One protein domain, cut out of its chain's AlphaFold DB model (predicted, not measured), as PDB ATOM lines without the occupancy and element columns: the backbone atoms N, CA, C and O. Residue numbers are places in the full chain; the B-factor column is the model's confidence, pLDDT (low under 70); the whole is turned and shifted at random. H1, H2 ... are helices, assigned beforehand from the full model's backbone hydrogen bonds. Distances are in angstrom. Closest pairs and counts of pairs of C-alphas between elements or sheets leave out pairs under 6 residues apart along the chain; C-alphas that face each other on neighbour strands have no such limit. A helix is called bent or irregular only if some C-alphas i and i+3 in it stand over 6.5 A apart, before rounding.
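What this domain is: This is residues 2 to 61 of the 162 residues of an uncharacterized protein of Prevotella copri (UniProt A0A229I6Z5). Two helices, H1 and H2, make a V, meeting where the later part of H1 comes to the first half of H2 and spreading toward Ala 2 and Gln 40. A long stretch with no named element, residues 41 to 61, follows H2: it first folds back from the end of H2 at Gln 40, then turns round near Glu 54, and its last residues, 59 to 61, lead away from H2. The printed part has 60 residues with two named helices, H1 then H2, and no named strand; its class is all helix. The whole is compact, with a radius of gyration of the C-alphas of 11.0 A, and flat in outline, spanning 29 by 29 by 15 A.

Where its parts are: H1, residues 2 to 14, begins with C-alpha 2 at (5.295, 13.285, -35.192) and measures 18.9 A from first to last C-alpha. H2, residues 24 to 40, is the longest helix, at 24.4 A; C-alpha 24 is at (27.360, 2.705, -38.081) and C-alpha 40 at (5.655, -3.791, -29.115). Neither helix is bent.

How they stand to each other: H1 and H2 touch, and their closest C-alphas, those of Glu 13 and Ile 28, are 6.4 A apart. H1 touches H2 with residues 9 to 13 alone, and H2 touches H1 with residues 28 to 32 alone. They run opposite ways at a steep tilt of 53 degrees, with their centres 12.1 A apart. In both H1 and H2 every O i to N i+4 pair is within hydrogen-bond range.

The domain as a whole: The two C-alphas farthest apart, those of Ala 2 and Glu 54, are 32.2 A apart. The printed part has no cut. The link from H1 to H2, 9 residues, is short but not tight. The C-alphas of residues 41 to 61 lie 6 to 15 A from the mean of the C-alphas. The mean pLDDT of the printed part is 80.9, and residues 2 to 5 and residue 61 are under 70.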
ATOM      1  N   ALA A   2       4.029  13.180 -34.446       46.03
ATOM      2  CA  ALA A   2       5.295  13.285 -35.192       46.03
ATOM      3  C   ALA A   2       6.528  13.547 -34.293       46.03
ATOM      4  O   ALA A   2       7.500  12.816 -34.395       46.03
ATOM      5  N   GLY A   3       6.438  14.469 -33.324       50.12
ATOM      6  CA  GLY A   3       7.578  14.797 -32.445       50.12
ATOM      7  C   GLY A   3       8.079  13.655 -31.546       50.12
ATOM      8  O   GLY A   3       9.269  13.560 -31.305       50.12
ATOM      9  N   ILE A   4       7.204  12.730 -31.124       58.25
ATOM     10  CA  ILE A   4       7.611  11.576 -30.291       58.25
ATOM     11  C   ILE A   4       8.483  10.602 -31.097       58.25
ATOM     12  O   ILE A   4       9.396   9.991 -30.558       58.25
ATOM     13  N   LEU A   5       8.204  10.450 -32.396       63.97
ATOM     14  CA  LEU A   5       8.988   9.579 -33.272       63.97
ATOM     15  C   LEU A   5      10.349  10.195 -33.613       63.97
ATOM     16  O   LEU A   5      11.319   9.450 -33.703       63.97
ATOM     17  N   ASP A   6      10.425  11.517 -33.770       72.31
ATOM     18  CA  ASP A   6      11.680  12.213 -34.078       72.31
ATOM     19  C   ASP A   6      12.635  12.228 -32.871       72.31
ATOM     20  O   ASP A   6      13.827  11.957 -33.034       72.31
ATOM     21  N   ASP A   7      12.111  12.430 -31.656       81.81
ATOM     22  CA  ASP A   7      12.898  12.382 -30.415       81.81
ATOM     23  C   ASP A   7      13.472  10.974 -30.153       81.81
ATOM     24  O   ASP A   7      14.647  10.827 -29.815       81.81
ATOM     25  N   GLU A   8      12.680   9.918 -30.385       85.38
ATOM     26  CA  GLU A   8      13.141   8.529 -30.239       85.38
ATOM     27  C   GLU A   8      14.193   8.140 -31.292       85.38
ATOM     28  O   GLU A   8      15.062   7.309 -31.028       85.38
ATOM     29  N   ILE A   9      14.149   8.730 -32.491       82.81
ATOM     30  CA  ILE A   9      15.172   8.497 -33.520       82.81
ATOM     31  C   ILE A   9      16.497   9.143 -33.107       82.81
ATOM     32  O   ILE A   9      17.532   8.482 -33.168       82.81
ATOM     33  N   LEU A  10      16.463  10.395 -32.644       87.62
ATOM     34  CA  LEU A  10      17.643  11.110 -32.146       87.62
ATOM     35  C   LEU A  10      18.300  10.385 -30.966       87.62
ATOM     36  O   LEU A  10      19.522  10.239 -30.925       87.62
ATOM     37  N   GLU A  11      17.498   9.892 -30.024       91.50
ATOM     38  CA  GLU A  11      17.995   9.119 -28.885       91.50
ATOM     39  C   GLU A  11      18.661   7.810 -29.337       91.50
ATOM     40  O   GLU A  11      19.745   7.465 -28.860       91.50
ATOM     41  N   LEU A  12      18.061   7.114 -30.310       88.44
ATOM     42  CA  LEU A  12      18.613   5.881 -30.865       88.44
ATOM     43  C   LEU A  12      19.936   6.134 -31.594       88.44
ATOM     44  O   LEU A  12      20.882   5.380 -31.396       88.44
ATOM     45  N   GLU A  13      20.052   7.211 -32.374       89.88
ATOM     46  CA  GLU A  13      21.318   7.618 -33.001       89.88
ATOM     47  C   GLU A  13      22.400   7.976 -31.970       89.88
ATOM     48  O   GLU A  13      23.587   7.709 -32.198       89.88
ATOM     49  N   GLY A  14      21.994   8.539 -30.825       90.75
ATOM     50  CA  GLY A  14      22.867   8.867 -29.698       90.75
ATOM     51  C   GLY A  14      23.569   7.650 -29.090       90.75
ATOM     52  O   GLY A  14      24.734   7.752 -28.706       90.75
ATOM     53  N   LEU A  15      22.927   6.475 -29.089       89.62
ATOM     54  CA  LEU A  15      23.537   5.217 -28.623       89.62
ATOM     55  C   LEU A  15      24.750   4.793 -29.463       89.62
ATOM     56  O   LEU A  15      25.634   4.097 -28.971       89.62
ATOM     57  N   PHE A  16      24.812   5.238 -30.720       91.00
ATOM     58  CA  PHE A  16      25.882   4.927 -31.669       91.00
ATOM     59  C   PHE A  16      26.833   6.113 -31.878       91.00
ATOM     60  O   PHE A  16      27.544   6.172 -32.884       91.00
ATOM     61  N   ALA A  17      26.857   7.088 -30.960       88.88
ATOM     62  CA  ALA A  17      27.749   8.247 -31.053       88.88
ATOM     63  C   ALA A  17      29.240   7.860 -31.013       88.88
ATOM     64  O   ALA A  17      30.066   8.546 -31.607       88.88
ATOM     65  N   SER A  18      29.584   6.751 -30.348       86.62
ATOM     66  CA  SER A  18      30.950   6.216 -30.277       86.62
ATOM     67  C   SER A  18      31.303   5.237 -31.406       86.62
ATOM     68  O   SER A  18      32.441   4.772 -31.468       86.62
ATOM     69  N   ASP A  19      30.351   4.886 -32.278       87.25
ATOM     70  CA  ASP A  19      30.583   3.960 -33.387       87.25
ATOM     71  C   ASP A  19      31.263   4.678 -34.559       87.25
ATOM     72  O   ASP A  19      30.615   5.306 -35.389       87.25
ATOM     73  N   ASN A  20      32.587   4.565 -34.650       87.62
ATOM     74  CA  ASN A  20      33.363   5.139 -35.754       87.62
ATOM     75  C   ASN A  20      33.497   4.187 -36.958       87.62
ATOM     76  O   ASN A  20      34.311   4.431 -37.853       87.62
ATOM     77  N   SER A  21      32.759   3.072 -36.983       85.56
ATOM     78  CA  SER A  21      32.842   2.097 -38.067       85.56
ATOM     79  C   SER A  21      32.115   2.574 -39.328       85.56
ATOM     80  O   SER A  21      31.138   3.324 -39.285       85.56
ATOM     81  N   SER A  22      32.520   2.045 -40.484       85.44
ATOM     82  CA  SER A  22      31.774   2.212 -41.742       85.44
ATOM     83  C   SER A  22      30.387   1.546 -41.720       85.44
ATOM     84  O   SER A  22      29.596   1.734 -42.645       85.44
ATOM     85  N   MET A  23      30.087   0.770 -40.672       84.19
ATOM     86  CA  MET A  23      28.837   0.038 -40.482       84.19
ATOM     87  C   MET A  23      27.829   0.782 -39.603       84.19
ATOM     88  O   MET A  23      26.683   0.341 -39.538       84.19
ATOM     89  N   ARG A  24      28.199   1.926 -39.008       86.44
ATOM     90  CA  ARG A  24      27.360   2.705 -38.081       86.44
ATOM     91  C   ARG A  24      25.910   2.850 -38.537       86.44
ATOM     92  O   ARG A  24      24.987   2.520 -37.800       86.44
ATOM     93  N   ASN A  25      25.693   3.290 -39.776       85.94
ATOM     94  CA  ASN A  25      24.337   3.501 -40.293       85.94
ATOM     95  C   ASN A  25      23.534   2.192 -40.383       85.94
ATOM     96  O   ASN A  25      22.332   2.204 -40.136       85.94
ATOM     97  N   ARG A  26      24.188   1.060 -40.679       80.06
ATOM     98  CA  ARG A  26      23.528  -0.255 -40.664       80.06
ATOM     99  C   ARG A  26      23.221  -0.707 -39.241       80.06
ATOM    100  O   ARG A  26      22.147  -1.246 -39.016       80.06
ATOM    101  N   HIS A  27      24.122  -0.479 -38.284       79.38
ATOM    102  CA  HIS A  27      23.855  -0.794 -36.876       79.38
ATOM    103  C   HIS A  27      22.645  -0.014 -36.347       79.38
ATOM    104  O   HIS A  27      21.758  -0.614 -35.747       79.38
ATOM    105  N   ILE A  28      22.549   1.283 -36.661       84.94
ATOM    106  CA  ILE A  28      21.389   2.125 -36.321       84.94
ATOM    107  C   ILE A  28      20.105   1.575 -36.958       84.94
ATOM    108  O   ILE A  28      19.082   1.462 -36.286       84.94
ATOM    109  N   GLU A  29      20.141   1.198 -38.240       83.25
ATOM    110  CA  GLU A  29      18.981   0.628 -38.935       83.25
ATOM    111  C   GLU A  29      18.503  -0.680 -38.282       83.25
ATOM    112  O   GLU A  29      17.305  -0.848 -38.021       83.25
ATOM    113  N   PHE A  30      19.432  -1.586 -37.962       78.31
ATOM    114  CA  PHE A  30      19.113  -2.836 -37.275       78.31
ATOM    115  C   PHE A  30      18.560  -2.587 -35.870       78.31
ATOM    116  O   PHE A  30      17.492  -3.103 -35.536       78.31
ATOM    117  N   ALA A  31      19.207  -1.722 -35.089       80.75
ATOM    118  CA  ALA A  31      18.748  -1.369 -33.753       80.75
ATOM    119  C   ALA A  31      17.367  -0.705 -33.767       80.75
ATOM    120  O   ALA A  31      16.540  -1.003 -32.910       80.75
ATOM    121  N   ARG A  32      17.061   0.121 -34.776       83.06
ATOM    122  CA  ARG A  32      15.725   0.704 -34.958       83.06
ATOM    123  C   ARG A  32      14.667  -0.367 -35.208       83.06
ATOM    124  O   ARG A  32      13.588  -0.311 -34.617       83.06
ATOM    125  N   ARG A  33      14.956  -1.345 -36.073       79.38
ATOM    126  CA  ARG A  33      14.041  -2.464 -36.349       79.38
ATOM    127  C   ARG A  33      13.775  -3.283 -35.087       79.38
ATOM    128  O   ARG A  33      12.622  -3.631 -34.824       79.38
ATOM    129  N   ASP A  34      14.819  -3.573 -34.322       79.94
ATOM    130  CA  ASP A  34      14.718  -4.370 -33.101       79.94
ATOM    131  C   ASP A  34      14.021  -3.597 -31.979       79.94
ATOM    132  O   ASP A  34      13.148  -4.151 -31.315       79.94
ATOM    133  N   TYR A  35      14.296  -2.299 -31.833       83.62
ATOM    134  CA  TYR A  35      13.623  -1.404 -30.889       83.62
ATOM    135  C   TYR A  35      12.106  -1.395 -31.071       83.62
ATOM    136  O   TYR A  35      11.373  -1.606 -30.106       83.62
ATOM    137  N   VAL A  36      11.618  -1.213 -32.305       81.88
ATOM    138  CA  VAL A  36      10.173  -1.206 -32.590       81.88
ATOM    139  C   VAL A  36       9.523  -2.509 -32.121       81.88
ATOM    140  O   VAL A  36       8.464  -2.482 -31.494       81.88
ATOM    141  N   LYS A  37      10.174  -3.647 -32.375       76.44
ATOM    142  CA  LYS A  37       9.669  -4.955 -31.950       76.44
ATOM    143  C   LYS A  37       9.742  -5.133 -30.434       76.44
ATOM    144  O   LYS A  37       8.751  -5.522 -29.826       76.44
ATOM    145  N   LEU A  38      10.872  -4.818 -29.801       78.19
ATOM    146  CA  LEU A  38      11.037  -4.909 -28.347       78.19
ATOM    147  C   LEU A  38      10.026  -4.025 -27.607       78.19
ATOM    148  O   LEU A  38       9.478  -4.444 -26.587       78.19
ATOM    149  N   LYS A  39       9.717  -2.847 -28.158       82.44
ATOM    150  CA  LYS A  39       8.691  -1.943 -27.637       82.44
ATOM    151  C   LYS A  39       7.286  -2.521 -27.764       82.44
ATOM    152  O   LYS A  39       6.539  -2.513 -26.791       82.44
ATOM    153  N   GLN A  40       6.934  -3.085 -28.923       77.31
ATOM    154  CA  GLN A  40       5.655  -3.791 -29.115       77.31
ATOM    155  C   GLN A  40       5.484  -4.970 -28.144       77.31
ATOM    156  O   GLN A  40       4.375  -5.259 -27.701       77.31
ATOM    157  N   LEU A  41       6.587  -5.630 -27.793       73.88
ATOM    158  CA  LEU A  41       6.624  -6.753 -26.856       73.88
ATOM    159  C   LEU A  41       6.698  -6.327 -25.382       73.88
ATOM    160  O   LEU A  41       6.611  -7.178 -24.497       73.88
ATOM    161  N   GLY A  42       6.837  -5.027 -25.112       78.25
ATOM    162  CA  GLY A  42       6.900  -4.467 -23.765       78.25
ATOM    163  C   GLY A  42       8.229  -4.685 -23.038       78.25
ATOM    164  O   GLY A  42       8.261  -4.556 -21.817       78.25
ATOM    165  N   TYR A  43       9.307  -5.020 -23.752       77.62
ATOM    166  CA  TYR A  43      10.647  -5.167 -23.164       77.62
ATOM    167  C   TYR A  43      11.345  -3.840 -22.915       77.62
ATOM    168  O   TYR A  43      12.122  -3.737 -21.970       77.62
ATOM    169  N   VAL A  44      11.077  -2.857 -23.770       83.50
ATOM    170  CA  VAL A  44      11.637  -1.512 -23.673       83.50
ATOM    171  C   VAL A  44      10.545  -0.476 -23.888       83.50
ATOM    172  O   VAL A  44       9.573  -0.717 -24.606       83.50
ATOM    173  N   ARG A  45      10.696   0.686 -23.268       88.00
ATOM    174  CA  ARG A  45       9.785   1.829 -23.400       88.00
ATOM    175  C   ARG A  45      10.406   2.966 -24.202       88.00
ATOM    176  O   ARG A  45       9.670   3.666 -24.897       88.00
ATOM    177  N   ALA A  46      11.728   3.096 -24.132       90.50
ATOM    178  CA  ALA A  46      12.522   4.123 -24.795       90.50
ATOM    179  C   ALA A  46      13.812   3.527 -25.396       90.50
ATOM    180  O   ALA A  46      14.257   2.468 -24.941       90.50
ATOM    181  N   PRO A  47      14.424   4.182 -26.399       89.69
ATOM    182  CA  PRO A  47      15.680   3.739 -27.000       89.69
ATOM    183  C   PRO A  47      16.818   3.567 -25.988       89.69
ATOM    184  O   PRO A  47      17.554   2.597 -26.100       89.69
ATOM    185  N   SER A  48      16.939   4.421 -24.967       89.38
ATOM    186  CA  SER A  48      17.956   4.296 -23.903       89.38
ATOM    187  C   SER A  48      17.905   2.991 -23.107       89.38
ATOM    188  O   SER A  48      18.897   2.617 -22.484       89.38
ATOM    189  N   GLU A  49      16.783   2.271 -23.132       89.81
ATOM    190  CA  GLU A  49      16.676   0.947 -22.515       89.81
ATOM    191  C   GLU A  49      17.290  -0.158 -23.397       89.81
ATOM    192  O   GLU A  49      17.391  -1.304 -22.951       89.81
ATOM    193  N   LEU A  50      17.735   0.173 -24.623       87.44
ATOM    194  CA  LEU A  50      18.438  -0.748 -25.508       87.44
ATOM    195  C   LEU A  50      19.783  -1.190 -24.924       87.44
ATOM    196  O   LEU A  50      20.764  -0.453 -24.904       87.44
ATOM    197  N   LYS A  51      19.857  -2.458 -24.536       84.88
ATOM    198  CA  LYS A  51      21.099  -3.174 -24.262       84.88
ATOM    199  C   LYS A  51      21.778  -3.546 -25.575       84.88
ATOM    200  O   LYS A  51      21.200  -4.273 -26.384       84.88
ATOM    201  N   LEU A  52      22.998  -3.058 -25.766       82.19
ATOM    202  CA  LEU A  52      23.866  -3.425 -26.880       82.19
ATOM    203  C   LEU A  52      24.996  -4.327 -26.374       82.19
ATOM    204  O   LEU A  52      25.476  -4.150 -25.254       82.19
ATOM    205  N   ASN A  53      25.425  -5.285 -27.192       78.88
ATOM    206  CA  ASN A  53      26.621  -6.074 -26.919       78.88
ATOM    207  C   ASN A  53      27.899  -5.314 -27.324       78.88
ATOM    208  O   ASN A  53      27.851  -4.220 -27.888       78.88
ATOM    209  N   GLU A  54      29.060  -5.918 -27.076       78.00
ATOM    210  CA  GLU A  54      30.382  -5.362 -27.419       78.00
ATOM    211  C   GLU A  54      30.590  -5.081 -28.920       78.00
ATOM    212  O   GLU A  54      31.485  -4.329 -29.299       78.00
ATOM    213  N   TYR A  55      29.735  -5.647 -29.772       77.50
ATOM    214  CA  TYR A  55      29.727  -5.464 -31.219       77.50
ATOM    215  C   TYR A  55      28.647  -4.475 -31.690       77.50
ATOM    216  O   TYR A  55      28.393  -4.394 -32.889       77.50
ATOM    217  N   LEU A  56      28.009  -3.744 -30.766       75.38
ATOM    218  CA  LEU A  56      26.942  -2.767 -31.027       75.38
ATOM    219  C   LEU A  56      25.661  -3.359 -31.641       75.38
ATOM    220  O   LEU A  56      24.839  -2.637 -32.202       75.38
ATOM    221  N   TRP A  57      25.448  -4.667 -31.494       78.81
ATOM    222  CA  TRP A  57      24.168  -5.300 -31.813       78.81
ATOM    223  C   TRP A  57      23.259  -5.289 -30.595       78.81
ATOM    224  O   TRP A  57      23.735  -5.398 -29.466       78.81
ATOM    225  N   VAL A  58      21.947  -5.217 -30.818       78.06
ATOM    226  CA  VAL A  58      20.962  -5.343 -29.739       78.06
ATOM    227  C   VAL A  58      21.109  -6.712 -29.080       78.06
ATOM    228  O   VAL A  58      20.951  -7.753 -29.718       78.06
ATOM    229  N   ASP A  59      21.409  -6.710 -27.783       77.00
ATOM    230  CA  ASP A  59      21.540  -7.919 -26.984       77.00
ATOM    231  C   ASP A  59      20.157  -8.425 -26.563       77.00
ATOM    232  O   ASP A  59      19.664  -8.212 -25.454       77.00
ATOM    233  N   VAL A  60      19.528  -9.116 -27.508       70.50
ATOM    234  CA  VAL A  60      18.231  -9.784 -27.377       70.50
ATOM    235  C   VAL A  60      18.215 -10.742 -26.174       70.50
ATOM    236  O   VAL A  60      17.205 -10.821 -25.475       70.50
ATOM    237  N   LEU A  61      19.330 -11.426 -25.878       68.69
ATOM    238  CA  LEU A  61      19.427 -12.388 -24.772       68.69
ATOM    239  C   LEU A  61      19.285 -11.714 -23.406       68.69
ATOM    240  O   LEU A  61      18.646 -12.268 -22.511       68.69
TER     241      LEU A  61